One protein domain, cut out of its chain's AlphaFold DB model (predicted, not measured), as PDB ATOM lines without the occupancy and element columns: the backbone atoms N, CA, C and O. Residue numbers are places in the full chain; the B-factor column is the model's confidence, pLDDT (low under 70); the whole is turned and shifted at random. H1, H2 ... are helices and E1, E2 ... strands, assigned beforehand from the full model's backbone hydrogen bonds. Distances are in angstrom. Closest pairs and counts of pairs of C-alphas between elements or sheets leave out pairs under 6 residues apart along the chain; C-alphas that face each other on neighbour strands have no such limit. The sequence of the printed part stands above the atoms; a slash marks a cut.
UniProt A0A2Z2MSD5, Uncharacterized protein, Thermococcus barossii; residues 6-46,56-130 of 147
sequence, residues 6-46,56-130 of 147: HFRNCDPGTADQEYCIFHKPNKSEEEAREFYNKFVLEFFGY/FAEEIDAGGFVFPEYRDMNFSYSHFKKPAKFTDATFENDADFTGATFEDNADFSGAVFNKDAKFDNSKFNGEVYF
ATOM      1  N   HIS A   6     -43.011 -39.425  11.497       95.06
ATOM      2  CA  HIS A   6     -41.773 -39.062  12.184       95.06
ATOM      3  C   HIS A   6     -41.378 -40.050  13.298       95.06
ATOM      4  O   HIS A   6     -40.190 -40.130  13.602       95.06
ATOM      5  N   PHE A   7     -42.324 -40.849  13.816       93.25
ATOM      6  CA  PHE A   7     -42.053 -41.961  14.738       93.25
ATOM      7  C   PHE A   7     -41.401 -43.179  14.058       93.25
ATOM      8  O   PHE A   7     -40.817 -44.016  14.731       93.25
ATOM      9  N   ARG A   8     -41.419 -43.269  12.717       93.69
ATOM     10  CA  ARG A   8     -40.768 -44.338  11.915       93.69
ATOM     11  C   ARG A   8     -41.244 -45.777  12.190       93.69
ATOM     12  O   ARG A   8     -40.606 -46.717  11.729       93.69
ATOM     13  N   ASN A   9     -42.392 -45.936  12.833       94.12
ATOM     14  CA  ASN A   9     -43.043 -47.201  13.202       94.12
ATOM     15  C   ASN A   9     -44.446 -47.333  12.560       94.12
ATOM     16  O   ASN A   9     -45.367 -47.925  13.113       94.12
ATOM     17  N   CYS A  10     -44.651 -46.718  11.390       95.81
ATOM     18  CA  CYS A  10     -45.928 -46.804  10.679       95.81
ATOM     19  C   CYS A  10     -46.176 -48.210  10.121       95.81
ATOM     20  O   CYS A  10     -45.278 -48.788   9.515       95.81
ATOM     21  N   ASP A  11     -47.431 -48.669  10.164       95.19
ATOM     22  CA  ASP A  11     -47.867 -49.827   9.376       95.19
ATOM     23  C   ASP A  11     -47.610 -49.579   7.878       95.19
ATOM     24  O   ASP A  11     -48.193 -48.644   7.313       95.19
ATOM     25  N   PRO A  12     -46.802 -50.415   7.199       93.19
ATOM     26  CA  PRO A  12     -46.484 -50.220   5.787       93.19
ATOM     27  C   PRO A  12     -47.711 -50.274   4.872       93.19
ATOM     28  O   PRO A  12     -47.721 -49.625   3.829       93.19
ATOM     29  N   GLY A  13     -48.746 -51.031   5.258       93.44
ATOM     30  CA  GLY A  13     -49.964 -51.211   4.461       93.44
ATOM     31  C   GLY A  13     -50.884 -49.990   4.424       93.44
ATOM     32  O   GLY A  13     -51.729 -49.903   3.537       93.44
ATOM     33  N   THR A  14     -50.724 -49.056   5.363       94.75
ATOM     34  CA  THR A  14     -51.573 -47.859   5.500       94.75
ATOM     35  C   THR A  14     -50.760 -46.569   5.681       94.75
ATOM     36  O   THR A  14     -51.309 -45.513   5.994       94.75
ATOM     37  N   ALA A  15     -49.439 -46.612   5.475       94.12
ATOM     38  CA  ALA A  15     -48.532 -45.472   5.663       94.12
ATOM     39  C   ALA A  15     -48.776 -44.301   4.688       94.12
ATOM     40  O   ALA A  15     -48.374 -43.159   4.951       94.12
ATOM     41  N   ASP A  16     -49.427 -44.560   3.556       95.50
ATOM     42  CA  ASP A  16     -49.783 -43.572   2.538       95.50
ATOM     43  C   ASP A  16     -51.045 -42.765   2.889       95.50
ATOM     44  O   ASP A  16     -51.215 -41.650   2.383       95.50
ATOM     45  N   GLN A  17     -51.867 -43.246   3.822       95.56
ATOM     46  CA  GLN A  17     -53.066 -42.566   4.320       95.56
ATOM     47  C   GLN A  17     -52.719 -41.349   5.199       95.56
ATOM     48  O   GLN A  17     -51.552 -41.089   5.495       95.56
ATOM     49  N   GLU A  18     -53.717 -40.551   5.597       96.44
ATOM     50  CA  GLU A  18     -53.512 -39.417   6.521       96.44
ATOM     51  C   GLU A  18     -53.002 -39.887   7.894       96.44
ATOM     52  O   GLU A  18     -52.103 -39.275   8.470       96.44
ATOM     53  N   TYR A  19     -53.514 -41.022   8.369       97.69
ATOM     54  CA  TYR A  19     -52.983 -41.778   9.495       97.69
ATOM     55  C   TYR A  19     -52.915 -43.251   9.104       97.69
ATOM     56  O   TYR A  19     -53.879 -43.764   8.542       97.69
ATOM     57  N   CYS A  20     -51.808 -43.928   9.413       97.81
ATOM     58  CA  CYS A  20     -51.761 -45.382   9.308       97.81
ATOM     59  C   CYS A  20     -52.582 -46.015  10.438       97.81
ATOM     60  O   CYS A  20     -52.939 -45.346  11.416       97.81
ATOM     61  N   ILE A  21     -52.842 -47.314  10.340       96.94
ATOM     62  CA  ILE A  21     -53.654 -48.035  11.315       96.94
ATOM     63  C   ILE A  21     -53.106 -47.913  12.741       96.94
ATOM     64  O   ILE A  21     -53.900 -47.795  13.659       96.94
ATOM     65  N   PHE A  22     -51.792 -47.822  12.970       96.94
ATOM     66  CA  PHE A  22     -51.264 -47.615  14.327       96.94
ATOM     67  C   PHE A  22     -51.506 -46.210  14.876       96.94
ATOM     68  O   PHE A  22     -51.746 -46.052  16.068       96.94
ATOM     69  N   HIS A  23     -51.557 -45.201  14.011       97.81
ATOM     70  CA  HIS A  23     -51.627 -43.790  14.398       97.81
ATOM     71  C   HIS A  23     -53.026 -43.171  14.285       97.81
ATOM     72  O   HIS A  23     -53.219 -42.011  14.639       97.81
ATOM     73  N   LYS A  24     -54.005 -43.907  13.750       96.88
ATOM     74  CA  LYS A  24     -55.347 -43.377  13.492       96.88
ATOM     75  C   LYS A  24     -56.150 -43.168  14.792       96.88
ATOM     76  O   LYS A  24     -56.376 -44.154  15.495       96.88
ATOM     77  N   PRO A  25     -56.643 -41.955  15.103       94.62
ATOM     78  CA  PRO A  25     -57.596 -41.740  16.198       94.62
ATOM     79  C   PRO A  25     -59.016 -42.196  15.826       94.62
ATOM     80  O   PRO A  25     -59.334 -42.312  14.643       94.62
ATOM     81  N   ASN A  26     -59.885 -42.402  16.826       92.50
ATOM     82  CA  ASN A  26     -61.309 -42.741  16.641       92.50
ATOM     83  C   ASN A  26     -61.547 -43.934  15.691       92.50
ATOM     84  O   ASN A  26     -62.350 -43.853  14.757       92.50
ATOM     85  N   LYS A  27     -60.807 -45.029  15.897       93.44
ATOM     86  CA  LYS A  27     -60.916 -46.245  15.075       93.44
ATOM     87  C   LYS A  27     -62.320 -46.843  15.154       93.44
ATOM     88  O   LYS A  27     -62.873 -46.971  16.247       93.44
ATOM     89  N   SER A  28     -62.859 -47.280  14.015       93.69
ATOM     90  CA  SER A  28     -64.037 -48.157  14.010       93.69
ATOM     91  C   SER A  28     -63.719 -49.503  14.682       93.69
ATOM     92  O   SER A  28     -62.552 -49.850  14.877       93.69
ATOM     93  N   GLU A  29     -64.734 -50.307  15.012       91.44
ATOM     94  CA  GLU A  29     -64.507 -51.656  15.558       91.44
ATOM     95  C   GLU A  29     -63.663 -52.528  14.605       91.44
ATOM     96  O   GLU A  29     -62.788 -53.278  15.039       91.44
ATOM     97  N   GLU A  30     -63.881 -52.404  13.294       93.50
ATOM     98  CA  GLU A  30     -63.117 -53.131  12.275       93.50
ATOM     99  C   GLU A  30     -61.645 -52.697  12.259       93.50
ATOM    100  O   GLU A  30     -60.749 -53.543  12.258       93.50
ATOM    101  N   GLU A  31     -61.387 -51.394  12.354       94.62
ATOM    102  CA  GLU A  31     -60.034 -50.831  12.407       94.62
ATOM    103  C   GLU A  31     -59.326 -51.160  13.722       94.62
ATOM    104  O   GLU A  31     -58.123 -51.412  13.739       94.62
ATOM    105  N   ALA A  32     -60.058 -51.218  14.836       93.56
ATOM    106  CA  ALA A  32     -59.521 -51.673  16.111       93.56
ATOM    107  C   ALA A  32     -59.073 -53.142  16.031       93.56
ATOM    108  O   ALA A  32     -57.988 -53.503  16.493       93.56
ATOM    109  N   ARG A  33     -59.875 -53.999  15.390       91.69
ATOM    110  CA  ARG A  33     -59.508 -55.404  15.146       91.69
ATOM    111  C   ARG A  33     -58.297 -55.518  14.230       91.69
ATOM    112  O   ARG A  33     -57.431 -56.355  14.484       91.69
ATOM    113  N   GLU A  34     -58.226 -54.699  13.187       93.44
ATOM    114  CA  GLU A  34     -57.071 -54.658  12.292       93.44
ATOM    115  C   GLU A  34     -55.803 -54.211  13.026       93.44
ATOM    116  O   GLU A  34     -54.780 -54.893  12.923       93.44
ATOM    117  N   PHE A  35     -55.886 -53.139  13.822       94.31
ATOM    118  CA  PHE A  35     -54.805 -52.676  14.691       94.31
ATOM    119  C   PHE A  35     -54.274 -53.828  15.542       94.31
ATOM    120  O   PHE A  35     -53.079 -54.106  15.506       94.31
ATOM    121  N   TYR A  36     -55.147 -54.546  16.257       89.56
ATOM    122  CA  TYR A  36     -54.704 -55.631  17.130       89.56
ATOM    123  C   TYR A  36     -54.120 -56.815  16.381       89.56
ATOM    124  O   TYR A  36     -53.126 -57.377  16.831       89.56
ATOM    125  N   ASN A  37     -54.694 -57.183  15.239       89.44
ATOM    126  CA  ASN A  37     -54.128 -58.245  14.416       89.44
ATOM    127  C   ASN A  37     -52.715 -57.878  13.954       89.44
ATOM    128  O   ASN A  37     -51.808 -58.696  14.081       89.44
ATOM    129  N   LYS A  38     -52.509 -56.649  13.468       91.44
ATOM    130  CA  LYS A  38     -51.194 -56.174  13.022       91.44
ATOM    131  C   LYS A  38     -50.214 -56.036  14.181       91.44
ATOM    132  O   LYS A  38     -49.116 -56.559  14.082       91.44
ATOM    133  N   PHE A  39     -50.636 -55.444  15.295       89.81
ATOM    134  CA  PHE A  39     -49.819 -55.307  16.500       89.81
ATOM    135  C   PHE A  39     -49.362 -56.675  17.023       89.81
ATOM    136  O   PHE A  39     -48.186 -56.884  17.306       89.81
ATOM    137  N   VAL A  40     -50.273 -57.651  17.089       83.88
ATOM    138  CA  VAL A  40     -49.928 -59.015  17.508       83.88
ATOM    139  C   VAL A  40     -48.953 -59.675  16.524       83.88
ATOM    140  O   VAL A  40     -47.992 -60.313  16.948       83.88
ATOM    141  N   LEU A  41     -49.169 -59.518  15.217       83.31
ATOM    142  CA  LEU A  41     -48.281 -60.083  14.197       83.31
ATOM    143  C   LEU A  41     -46.889 -59.441  14.198       83.31
ATOM    144  O   LEU A  41     -45.905 -60.144  13.984       83.31
ATOM    145  N   GLU A  42     -46.809 -58.135  14.440       82.12
ATOM    146  CA  GLU A  42     -45.561 -57.374  14.407       82.12
ATOM    147  C   GLU A  42     -44.692 -57.637  15.637       82.12
ATOM    148  O   GLU A  42     -43.486 -57.833  15.502       82.12
ATOM    149  N   PHE A  43     -45.296 -57.736  16.824       77.38
ATOM    150  CA  PHE A  43     -44.542 -57.823  18.079       77.38
ATOM    151  C   PHE A  43     -44.548 -59.214  18.740       77.38
ATOM    152  O   PHE A  43     -43.789 -59.441  19.683       77.38
ATOM    153  N   PHE A  44     -45.368 -60.172  18.278       72.38
ATOM    154  CA  PHE A  44     -45.620 -61.422  19.016       72.38
ATOM    155  C   PHE A  44     -45.700 -62.662  18.133       72.38
ATOM    156  O   PHE A  44     -46.607 -63.473  18.311       72.38
ATOM    157  N   GLY A  45     -44.746 -62.857  17.221       56.88
ATOM    158  CA  GLY A  45     -44.716 -63.965  16.252       56.88
ATOM    159  C   GLY A  45     -45.159 -65.366  16.734       56.88
ATOM    160  O   GLY A  45     -45.519 -66.170  15.880       56.88
ATOM    161  N   TYR A  46     -45.217 -65.664  18.048       54.19
ATOM    162  CA  TYR A  46     -45.965 -66.797  18.621       54.19
ATOM    163  C   TYR A  46     -46.633 -66.498  19.987       54.19
ATOM    164  O   TYR A  46     -46.055 -65.859  20.864       54.19
ATOM    165  N   PHE A  56     -42.240 -59.848  25.560       89.38
ATOM    166  CA  PHE A  56     -41.610 -59.074  24.504       89.38
ATOM    167  C   PHE A  56     -40.106 -59.270  24.608       89.38
ATOM    168  O   PHE A  56     -39.455 -58.779  25.533       89.38
ATOM    169  N   ALA A  57     -39.576 -60.100  23.711       89.44
ATOM    170  CA  ALA A  57     -38.156 -60.432  23.690       89.44
ATOM    171  C   ALA A  57     -37.300 -59.319  23.074       89.44
ATOM    172  O   ALA A  57     -36.139 -59.188  23.453       89.44
ATOM    173  N   GLU A  58     -37.896 -58.540  22.175       91.19
ATOM    174  CA  GLU A  58     -37.280 -57.424  21.467       91.19
ATOM    175  C   GLU A  58     -37.867 -56.090  21.935       91.19
ATOM    176  O   GLU A  58     -38.844 -56.056  22.691       91.19
ATOM    177  N   GLU A  59     -37.237 -54.997  21.507       92.94
ATOM    178  CA  GLU A  59     -37.723 -53.640  21.756       92.94
ATOM    179  C   GLU A  59     -39.138 -53.459  21.193       92.94
ATOM    180  O   GLU A  59     -39.433 -53.890  20.075       92.94
ATOM    181  N   ILE A  60     -40.000 -52.792  21.961       92.62
ATOM    182  CA  ILE A  60     -41.265 -52.270  21.440       92.62
ATOM    183  C   ILE A  60     -41.099 -50.777  21.227       92.62
ATOM    184  O   ILE A  60     -40.821 -50.048  22.180       92.62
ATOM    185  N   ASP A  61     -41.361 -50.337  20.002       95.50
ATOM    186  CA  ASP A  61     -41.540 -48.929  19.676       95.50
ATOM    187  C   ASP A  61     -42.992 -48.660  19.273       95.50
ATOM    188  O   ASP A  61     -43.366 -48.710  18.100       95.50
ATOM    189  N   ALA A  62     -43.821 -48.389  20.280       95.94
ATOM    190  CA  ALA A  62     -45.204 -47.955  20.128       95.94
ATOM    191  C   ALA A  62     -45.323 -46.424  20.243       95.94
ATOM    192  O   ALA A  62     -46.368 -45.909  20.651       95.94
ATOM    193  N   GLY A  63     -44.254 -45.687  19.915       96.75
ATOM    194  CA  GLY A  63     -44.269 -44.232  19.931       96.75
ATOM    195  C   GLY A  63     -45.376 -43.669  19.033       96.75
ATOM    196  O   GLY A  63     -45.513 -44.084  17.884       96.75
ATOM    197  N   GLY A  64     -46.204 -42.767  19.553       96.75
ATOM    198  CA  GLY A  64     -47.310 -42.157  18.814       96.75
ATOM    199  C   GLY A  64     -48.498 -43.083  18.521       96.75
ATOM    200  O   GLY A  64     -49.461 -42.642  17.885       96.75
ATOM    201  N   PHE A  65     -48.464 -44.352  18.947       96.94
ATOM    202  CA  PHE A  65     -49.544 -45.306  18.686       96.94
ATOM    203  C   PHE A  65     -50.833 -44.880  19.381       96.94
ATOM    204  O   PHE A  65     -50.822 -44.456  20.530       96.94
ATOM    205  N   VAL A  66     -51.966 -45.070  18.707       96.50
ATOM    206  CA  VAL A  66     -53.299 -44.878  19.288       96.50
ATOM    207  C   VAL A  66     -53.930 -46.247  19.530       96.50
ATOM    208  O   VAL A  66     -54.472 -46.865  18.607       96.50
ATOM    209  N   PHE A  67     -53.854 -46.740  20.761       95.00
ATOM    210  CA  PHE A  67     -54.484 -47.991  21.176       95.00
ATOM    211  C   PHE A  67     -56.013 -47.810  21.217       95.00
ATOM    212  O   PHE A  67     -56.493 -46.904  21.902       95.00
ATOM    213  N   PRO A  68     -56.786 -48.618  20.461       93.25
ATOM    214  CA  PRO A  68     -58.220 -48.406  20.269       93.25
ATOM    215  C   PRO A  68     -59.058 -48.658  21.521       93.25
ATOM    216  O   PRO A  68     -58.660 -49.383  22.428       93.25
ATOM    217  N   GLU A  69     -60.288 -48.137  21.501       82.38
ATOM    218  CA  GLU A  69     -61.243 -48.315  22.594       82.38
ATOM    219  C   GLU A  69     -61.747 -49.767  22.734       82.38
ATOM    220  O   GLU A  69     -61.984 -50.273  23.829       82.38
ATOM    221  N   TYR A  70     -61.931 -50.457  21.606       70.25
ATOM    222  CA  TYR A  70     -62.641 -51.730  21.566       70.25
ATOM    223  C   TYR A  70     -61.728 -52.910  21.881       70.25
ATOM    224  O   TYR A  70     -61.028 -53.369  20.988       70.25
ATOM    225  N   ARG A  71     -61.858 -53.471  23.096       66.25
ATOM    226  CA  ARG A  71     -61.124 -54.634  23.649       66.25
ATOM    227  C   ARG A  71     -59.773 -54.230  24.240       66.25
ATOM    228  O   ARG A  71     -58.970 -53.606  23.564       66.25
ATOM    229  N   ASP A  72     -59.523 -54.625  25.483       60.78
ATOM    230  CA  ASP A  72     -58.316 -54.216  26.200       60.78
ATOM    231  C   ASP A  72     -57.085 -54.918  25.607       60.78
ATOM    232  O   ASP A  72     -56.979 -56.152  25.653       60.78
ATOM    233  N   MET A  73     -56.121 -54.151  25.082       70.62
ATOM    234  CA  MET A  73     -54.742 -54.636  25.035       70.62
ATOM    235  C   MET A  73     -54.228 -54.657  26.464       70.62
ATOM    236  O   MET A  73     -53.767 -53.658  27.010       70.62
ATOM    237  N   ASN A  74     -54.384 -55.813  27.089       84.75
ATOM    238  CA  ASN A  74     -53.997 -56.012  28.466       84.75
ATOM    239  C   ASN A  74     -52.520 -56.441  28.516       84.75
ATOM    240  O   ASN A  74     -52.158 -57.507  28.004       84.75
ATOM    241  N   PHE A  75     -51.680 -55.606  29.131       90.44
ATOM    242  CA  PHE A  75     -50.268 -55.877  29.391       90.44
ATOM    243  C   PHE A  75     -50.031 -56.448  30.800       90.44
ATOM    244  O   PHE A  75     -48.876 -56.593  31.212       90.44
ATOM    245  N   SER A  76     -51.073 -56.828  31.544       90.62
ATOM    246  CA  SER A  76     -50.929 -57.420  32.873       90.62
ATOM    247  C   SER A  76     -50.037 -58.655  32.830       90.62
ATOM    248  O   SER A  76     -50.088 -59.465  31.903       90.62
ATOM    249  N   TYR A  77     -49.171 -58.762  33.833       91.00
ATOM    250  CA  TYR A  77     -48.159 -59.801  33.986       91.00
ATOM    251  C   TYR A  77     -47.160 -59.901  32.822       91.00
ATOM    252  O   TYR A  77     -46.396 -60.858  32.769       91.00
ATOM    253  N   SER A  78     -47.130 -58.934  31.898       91.62
ATOM    254  CA  SER A  78     -46.242 -58.995  30.736       91.62
ATOM    255  C   SER A  78     -44.792 -58.699  31.097       91.62
ATOM    256  O   SER A  78     -44.517 -57.909  31.989       91.62
ATOM    257  N   HIS A  79     -43.854 -59.295  30.374       92.12
ATOM    258  CA  HIS A  79     -42.420 -59.115  30.518       92.12
ATOM    259  C   HIS A  79     -41.846 -58.407  29.290       92.12
ATOM    260  O   HIS A  79     -41.850 -58.970  28.195       92.12
ATOM    261  N   PHE A  80     -41.301 -57.212  29.485       93.62
ATOM    262  CA  PHE A  80     -40.576 -56.445  28.478       93.62
ATOM    263  C   PHE A  80     -39.080 -56.635  28.724       93.62
ATOM    264  O   PHE A  80     -38.534 -56.092  29.682       93.62
ATOM    265  N   LYS A  81     -38.423 -57.476  27.915       93.69
ATOM    266  CA  LYS A  81     -37.006 -57.853  28.112       93.69
ATOM    267  C   LYS A  81     -36.009 -56.815  27.592       93.69
ATOM    268  O   LYS A  81     -34.813 -56.933  27.848       93.69
ATOM    269  N   LYS A  82     -36.503 -55.883  26.789       95.81
ATOM    270  CA  LYS A  82     -35.782 -54.827  26.080       95.81
ATOM    271  C   LYS A  82     -36.544 -53.518  26.271       95.81
ATOM    272  O   LYS A  82     -37.651 -53.570  26.819       95.81
ATOM    273  N   PRO A  83     -35.981 -52.374  25.843       97.06
ATOM    274  CA  PRO A  83     -36.648 -51.099  26.017       97.06
ATOM    275  C   PRO A  83     -38.088 -51.123  25.493       97.06
ATOM    276  O   PRO A  83     -38.377 -51.714  24.450       97.06
ATOM    277  N   ALA A  84     -38.997 -50.507  26.242       96.44
ATOM    278  CA  ALA A  84     -40.407 -50.414  25.892       96.44
ATOM    279  C   ALA A  84     -40.793 -48.940  25.776       96.44
ATOM    280  O   ALA A  84     -40.859 -48.225  26.778       96.44
ATOM    281  N   LYS A  85     -41.019 -48.481  24.546       96.94
ATOM    282  CA  LYS A  85     -41.349 -47.089  24.239       96.94
ATOM    283  C   LYS A  85     -42.827 -46.966  23.911       96.94
ATOM    284  O   LYS A  85     -43.320 -47.543  22.945       96.94
ATOM    285  N   PHE A  86     -43.508 -46.166  24.711       96.50
ATOM    286  CA  PHE A  86     -44.883 -45.710  24.550       96.50
ATOM    287  C   PHE A  86     -44.922 -44.173  24.498       96.50
ATOM    288  O   PHE A  86     -45.894 -43.553  24.927       96.50
ATOM    289  N   THR A  87     -43.846 -43.544  24.014       95.69
ATOM    290  CA  THR A  87     -43.721 -42.084  23.943       95.69
ATOM    291  C   THR A  87     -44.817 -41.492  23.067       95.69
ATOM    292  O   THR A  87     -44.991 -41.943  21.940       95.69
ATOM    293  N   ASP A  88     -45.559 -40.503  23.557       96.06
ATOM    294  CA  ASP A  88     -46.706 -39.901  22.858       96.06
ATOM    295  C   ASP A  88     -47.805 -40.906  22.438       96.06
ATOM    296  O   ASP A  88     -48.645 -40.609  21.586       96.06
ATOM    297  N   ALA A  89     -47.821 -42.113  23.016       96.50
ATOM    298  CA  ALA A  89     -48.877 -43.086  22.760       96.50
ATOM    299  C   ALA A  89     -50.189 -42.649  23.427       96.50
ATOM    300  O   ALA A  89     -50.201 -42.126  24.539       96.50
ATOM    301  N   THR A  90     -51.314 -42.904  22.770       95.31
ATOM    302  CA  THR A  90     -52.658 -42.655  23.300       95.31
ATOM    303  C   THR A  90     -53.352 -43.977  23.599       95.31
ATOM    304  O   THR A  90     -53.470 -44.829  22.721       95.31
ATOM    305  N   PHE A  91     -53.851 -44.139  24.822       94.06
ATOM    306  CA  PHE A  91     -54.687 -45.257  25.248       94.06
ATOM    307  C   PHE A  91     -56.136 -44.776  25.378       94.06
ATOM    308  O   PHE A  91     -56.474 -44.059  26.321       94.06
ATOM    309  N   GLU A  92     -56.986 -45.149  24.417       92.31
ATOM    310  CA  GLU A  92     -58.394 -44.714  24.360       92.31
ATOM    311  C   GLU A  92     -59.295 -45.435  25.383       92.31
ATOM    312  O   GLU A  92     -60.391 -44.974  25.704       92.31
ATOM    313  N   ASN A  93     -58.837 -46.569  25.918       90.19
ATOM    314  CA  ASN A  93     -59.507 -47.331  26.973       90.19
ATOM    315  C   ASN A  93     -58.564 -47.571  28.161       90.19
ATOM    316  O   ASN A  93     -57.434 -47.080  28.167       90.19
ATOM    317  N   ASP A  94     -59.029 -48.328  29.157       89.25
ATOM    318  CA  ASP A  94     -58.214 -48.731  30.302       89.25
ATOM    319  C   ASP A  94     -56.893 -49.381  29.847       89.25
ATOM    320  O   ASP A  94     -56.874 -50.297  29.019       89.25
ATOM    321  N   ALA A  95     -55.782 -48.922  30.420       90.44
ATOM    322  CA  ALA A  95     -54.446 -49.445  30.160       90.44
ATOM    323  C   ALA A  95     -53.958 -50.234  31.381       90.44
ATOM    324  O   ALA A  95     -53.624 -49.664  32.421       90.44
ATOM    325  N   ASP A  96     -53.926 -51.560  31.268       91.31
ATOM    326  CA  ASP A  96     -53.567 -52.448  32.375       91.31
ATOM    327  C   ASP A  96     -52.148 -53.011  32.222       91.31
ATOM    328  O   ASP A  96     -51.898 -53.874  31.380       91.31
ATOM    329  N   PHE A  97     -51.236 -52.545  33.076       93.19
ATOM    330  CA  PHE A  97     -49.865 -53.031  33.260       93.19
ATOM    331  C   PHE A  97     -49.684 -53.730  34.622       93.19
ATOM    332  O   PHE A  97     -48.562 -53.859  35.121       93.19
ATOM    333  N   THR A  98     -50.770 -54.180  35.258       92.25
ATOM    334  CA  THR A  98     -50.729 -54.832  36.576       92.25
ATOM    335  C   THR A  98     -49.799 -56.043  36.561       92.25
ATOM    336  O   THR A  98     -49.980 -56.969  35.779       92.25
ATOM    337  N   GLY A  99     -48.796 -56.074  37.433       93.38
ATOM    338  CA  GLY A  99     -47.834 -57.173  37.521       93.38
ATOM    339  C   GLY A  99     -46.837 -57.249  36.360       93.38
ATOM    340  O   GLY A  99     -46.068 -58.209  36.307       93.38
ATOM    341  N   ALA A 100     -46.835 -56.284  35.434       94.06
ATOM    342  CA  ALA A 100     -45.872 -56.249  34.339       94.06
ATOM    343  C   ALA A 100     -44.436 -56.063  34.860       94.06
ATOM    344  O   ALA A 100     -44.205 -55.386  35.858       94.06
ATOM    345  N   THR A 101     -43.460 -56.662  34.188       95.25
ATOM    346  CA  THR A 101     -42.032 -56.517  34.474       95.25
ATOM    347  C   THR A 101     -41.333 -55.887  33.276       95.25
ATOM    348  O   THR A 101     -41.319 -56.467  32.193       95.25
ATOM    349  N   PHE A 102     -40.728 -54.724  33.480       96.31
ATOM    350  CA  PHE A 102     -39.852 -54.048  32.532       96.31
ATOM    351  C   PHE A 102     -38.409 -54.307  32.962       96.31
ATOM    352  O   PHE A 102     -37.961 -53.793  33.988       96.31
ATOM    353  N   GLU A 103     -37.707 -55.173  32.230       96.31
ATOM    354  CA  GLU A 103     -36.320 -55.565  32.528       96.31
ATOM    355  C   GLU A 103     -35.304 -54.485  32.122       96.31
ATOM    356  O   GLU A 103     -34.179 -54.485  32.613       96.31
ATOM    357  N   ASP A 104     -35.710 -53.574  31.238       96.94
ATOM    358  CA  ASP A 104     -34.926 -52.457  30.709       96.94
ATOM    359  C   ASP A 104     -35.771 -51.167  30.765       96.94
ATOM    360  O   ASP A 104     -36.876 -51.164  31.323       96.94
ATOM    361  N   ASN A 105     -35.264 -50.072  30.203       96.94
ATOM    362  CA  ASN A 105     -35.906 -48.764  30.235       96.94
ATOM    363  C   ASN A 105     -37.334 -48.787  29.658       96.94
ATOM    364  O   ASN A 105     -37.581 -49.318  28.572       96.94
ATOM    365  N   ALA A 106     -38.267 -48.153  30.368       96.69
ATOM    366  CA  ALA A 106     -39.652 -47.977  29.946       96.69
ATOM    367  C   ALA A 106     -39.977 -46.484  29.817       96.69
ATOM    368  O   ALA A 106     -39.833 -45.724  30.776       96.69
ATOM    369  N   ASP A 107     -40.420 -46.052  28.640       96.88
ATOM    370  CA  ASP A 107     -40.681 -44.641  28.359       96.88
ATOM    371  C   ASP A 107     -42.144 -44.409  27.981       96.88
ATOM    372  O   ASP A 107     -42.601 -44.826  26.922       96.88
ATOM    373  N   PHE A 108     -42.870 -43.729  28.862       96.06
ATOM    374  CA  PHE A 108     -44.253 -43.278  28.704       96.06
ATOM    375  C   PHE A 108     -44.334 -41.748  28.579       96.06
ATOM    376  O   PHE A 108     -45.380 -41.152  28.850       96.06
ATOM    377  N   SER A 109     -43.238 -41.070  28.232       94.19
ATOM    378  CA  SER A 109     -43.219 -39.609  28.125       94.19
ATOM    379  C   SER A 109     -44.198 -39.126  27.054       94.19
ATOM    380  O   SER A 109     -44.223 -39.650  25.948       94.19
ATOM    381  N   GLY A 110     -45.037 -38.145  27.385       93.62
ATOM    382  CA  GLY A 110     -46.084 -37.632  26.497       93.62
ATOM    383  C   GLY A 110     -47.278 -38.573  26.292       93.62
ATOM    384  O   GLY A 110     -48.217 -38.203  25.593       93.62
ATOM    385  N   ALA A 111     -47.289 -39.763  26.906       95.06
ATOM    386  CA  ALA A 111     -48.405 -40.689  26.764       95.06
ATOM    387  C   ALA A 111     -49.706 -40.113  27.354       95.06
ATOM    388  O   ALA A 111     -49.713 -39.476  28.415       95.06
ATOM    389  N   VAL A 112     -50.820 -40.383  26.678       94.31
ATOM    390  CA  VAL A 112     -52.166 -39.953  27.063       94.31
ATOM    391  C   VAL A 112     -52.998 -41.177  27.426       94.31
ATOM    392  O   VAL A 112     -53.199 -42.064  26.599       94.31
ATOM    393  N   PHE A 113     -53.519 -41.212  28.650       91.88
ATOM    394  CA  PHE A 113     -54.445 -42.245  29.113       91.88
ATOM    395  C   PHE A 113     -55.837 -41.629  29.274       91.88
ATOM    396  O   PHE A 113     -56.076 -40.871  30.217       91.88
ATOM    397  N   ASN A 114     -56.751 -41.926  28.345       90.56
ATOM    398  CA  ASN A 114     -58.101 -41.343  28.339       90.56
ATOM    399  C   ASN A 114     -59.037 -41.983  29.383       90.56
ATOM    400  O   ASN A 114     -60.088 -41.418  29.693       90.56
ATOM    401  N   LYS A 115     -58.647 -43.137  29.943       89.12
ATOM    402  CA  LYS A 115     -59.302 -43.814  31.075       89.12
ATOM    403  C   LYS A 115     -58.262 -44.261  32.116       89.12
ATOM    404  O   LYS A 115     -57.201 -43.642  32.221       89.12
ATOM    405  N   ASP A 116     -58.558 -45.286  32.915       88.06
ATOM    406  CA  ASP A 116     -57.688 -45.700  34.017       88.06
ATOM    407  C   ASP A 116     -56.396 -46.352  33.500       88.06
ATOM    408  O   ASP A 116     -56.425 -47.259  32.668       88.06
ATOM    409  N   ALA A 117     -55.255 -45.948  34.061       89.44
ATOM    410  CA  ALA A 117     -53.966 -46.602  33.840       89.44
ATOM    411  C   ALA A 117     -53.507 -47.310  35.123       89.44
ATOM    412  O   ALA A 117     -53.302 -46.666  36.157       89.44
ATOM    413  N   LYS A 118     -53.341 -48.637  35.065       91.06
ATOM    414  CA  LYS A 118     -53.009 -49.481  36.224       91.06
ATOM    415  C   LYS A 118     -51.596 -50.025  36.107       91.06
ATOM    416  O   LYS A 118     -51.264 -50.694  35.139       91.06
ATOM    417  N   PHE A 119     -50.791 -49.794  37.138       91.88
ATOM    418  CA  PHE A 119     -49.415 -50.293  37.254       91.88
ATOM    419  C   PHE A 119     -49.207 -51.093  38.552       91.88
ATOM    420  O   PHE A 119     -48.076 -51.263  39.015       91.88
ATOM    421  N   ASP A 120     -50.286 -51.583  39.169       91.88
ATOM    422  CA  ASP A 120     -50.238 -52.302  40.444       91.88
ATOM    423  C   ASP A 120     -49.293 -53.505  40.374       91.88
ATOM    424  O   ASP A 120     -49.380 -54.327  39.469       91.88
ATOM    425  N   ASN A 121     -48.386 -53.646  41.343       93.50
ATOM    426  CA  ASN A 121     -47.385 -54.724  41.387       93.50
ATOM    427  C   ASN A 121     -46.456 -54.816  40.158       93.50
ATOM    428  O   ASN A 121     -45.785 -55.838  39.994       93.50
ATOM    429  N   SER A 122     -46.404 -53.788  39.306       94.44
ATOM    430  CA  SER A 122     -45.420 -53.736  38.226       94.44
ATOM    431  C   SER A 122     -44.000 -53.576  38.778       94.44
ATOM    432  O   SER A 122     -43.784 -53.073  39.886       94.44
ATOM    433  N   LYS A 123     -43.022 -54.051  38.012       96.00
ATOM    434  CA  LYS A 123     -41.594 -53.977  38.324       96.00
ATOM    435  C   LYS A 123     -40.876 -53.251  37.199       96.00
ATOM    436  O   LYS A 123     -41.008 -53.649  36.047       96.00
ATOM    437  N   PHE A 124     -40.095 -52.240  37.550       94.56
ATOM    438  CA  PHE A 124     -39.207 -51.526  36.638       94.56
ATOM    439  C   PHE A 124     -37.773 -51.765  37.108       94.56
ATOM    440  O   PHE A 124     -37.392 -51.296  38.181       94.56
ATOM    441  N   ASN A 125     -37.018 -52.561  36.352       95.06
ATOM    442  CA  ASN A 125     -35.619 -52.882  36.644       95.06
ATOM    443  C   ASN A 125     -34.646 -51.918  35.937       95.06
ATOM    444  O   ASN A 125     -33.477 -51.861  36.315       95.06
ATOM    445  N   GLY A 126     -35.132 -51.165  34.944       93.19
ATOM    446  CA  GLY A 126     -34.458 -50.021  34.328       93.19
ATOM    447  C   GLY A 126     -35.086 -48.683  34.727       93.19
ATOM    448  O   GLY A 126     -35.907 -48.603  35.647       93.19
ATOM    449  N   GLU A 127     -34.711 -47.620  34.020       95.00
ATOM    450  CA  GLU A 127     -35.301 -46.295  34.209       95.00
ATOM    451  C   GLU A 127     -36.738 -46.259  33.684       95.00
ATOM    452  O   GLU A 127     -37.063 -46.872  32.664       95.00
ATOM    453  N   VAL A 128     -37.601 -45.509  34.370       93.62
ATOM    454  CA  VAL A 128     -38.978 -45.283  33.932       93.62
ATOM    455  C   VAL A 128     -39.259 -43.797  33.779       93.62
ATOM    456  O   VAL A 128     -39.031 -43.006  34.698       93.62
ATOM    457  N   TYR A 129     -39.781 -43.423  32.616       93.25
ATOM    458  CA  TYR A 129     -40.069 -42.041  32.259       93.25
ATOM    459  C   TYR A 129     -41.573 -41.849  32.059       93.25
ATOM    460  O   TYR A 129     -42.192 -42.541  31.264       93.25
ATOM    461  N   PHE A 130     -42.166 -40.896  32.780       87.00
ATOM    462  CA  PHE A 130     -43.580 -40.498  32.645       87.00
ATOM    463  C   PHE A 130     -43.726 -39.023  32.226       87.00
ATOM    464  O   PHE A 130     -44.794 -38.433  32.396       87.00
TER     465      PHE A 130
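AT A GLANCE: This is residues 6 to 46 and 56 to 130 of the 147 residues of an uncharacterized protein of Thermococcus barossii (UniProt A0A2Z2MSD5). With little regular structure, residues 56 to 130 wind as a solenoid of stacked turns, and helix H1 and the loops of residues 6 to 28 cap the end at its first turn. Strand E1 lies in a later turn. The printed part has 116 residues with one named helix and one named strand, H1 then E1, a mixed class with only 22 residues in named elements. It is compact, with a radius of gyration of the C-alphas of 13.5 A and spans of 38 by 29 by 26 A.

IN THESE COORDINATES: H1, residues 29 to 43, runs 21.0 A from C-alpha 29 at (-64.507, -51.656, 15.558). E1, residues 112 to 118, runs 13.2 A to C-alpha 118 at (-53.009, -49.481, 36.224).

HOW THE PARTS SIT: H1 and E1 are apart. In H1 every O i to N i+4 pair is within hydrogen-bond range. E1 pairs with no named strand, but its residues 112 to 113 pair with residues 90 to 91, parallel. Residues 84 to 85 pair with residues 60 to 61 and with residues 106 to 107, both parallel.

THE WHOLE: The C-alphas farthest apart, of Asp 16 and Asn 121, are 40.5 A apart. Residues 47 to 55 are not printed, leaving 10.6 A between C-alphas 46 and 56. The pLDDT is under 70 at residues 45 to 46 and 71 to 72.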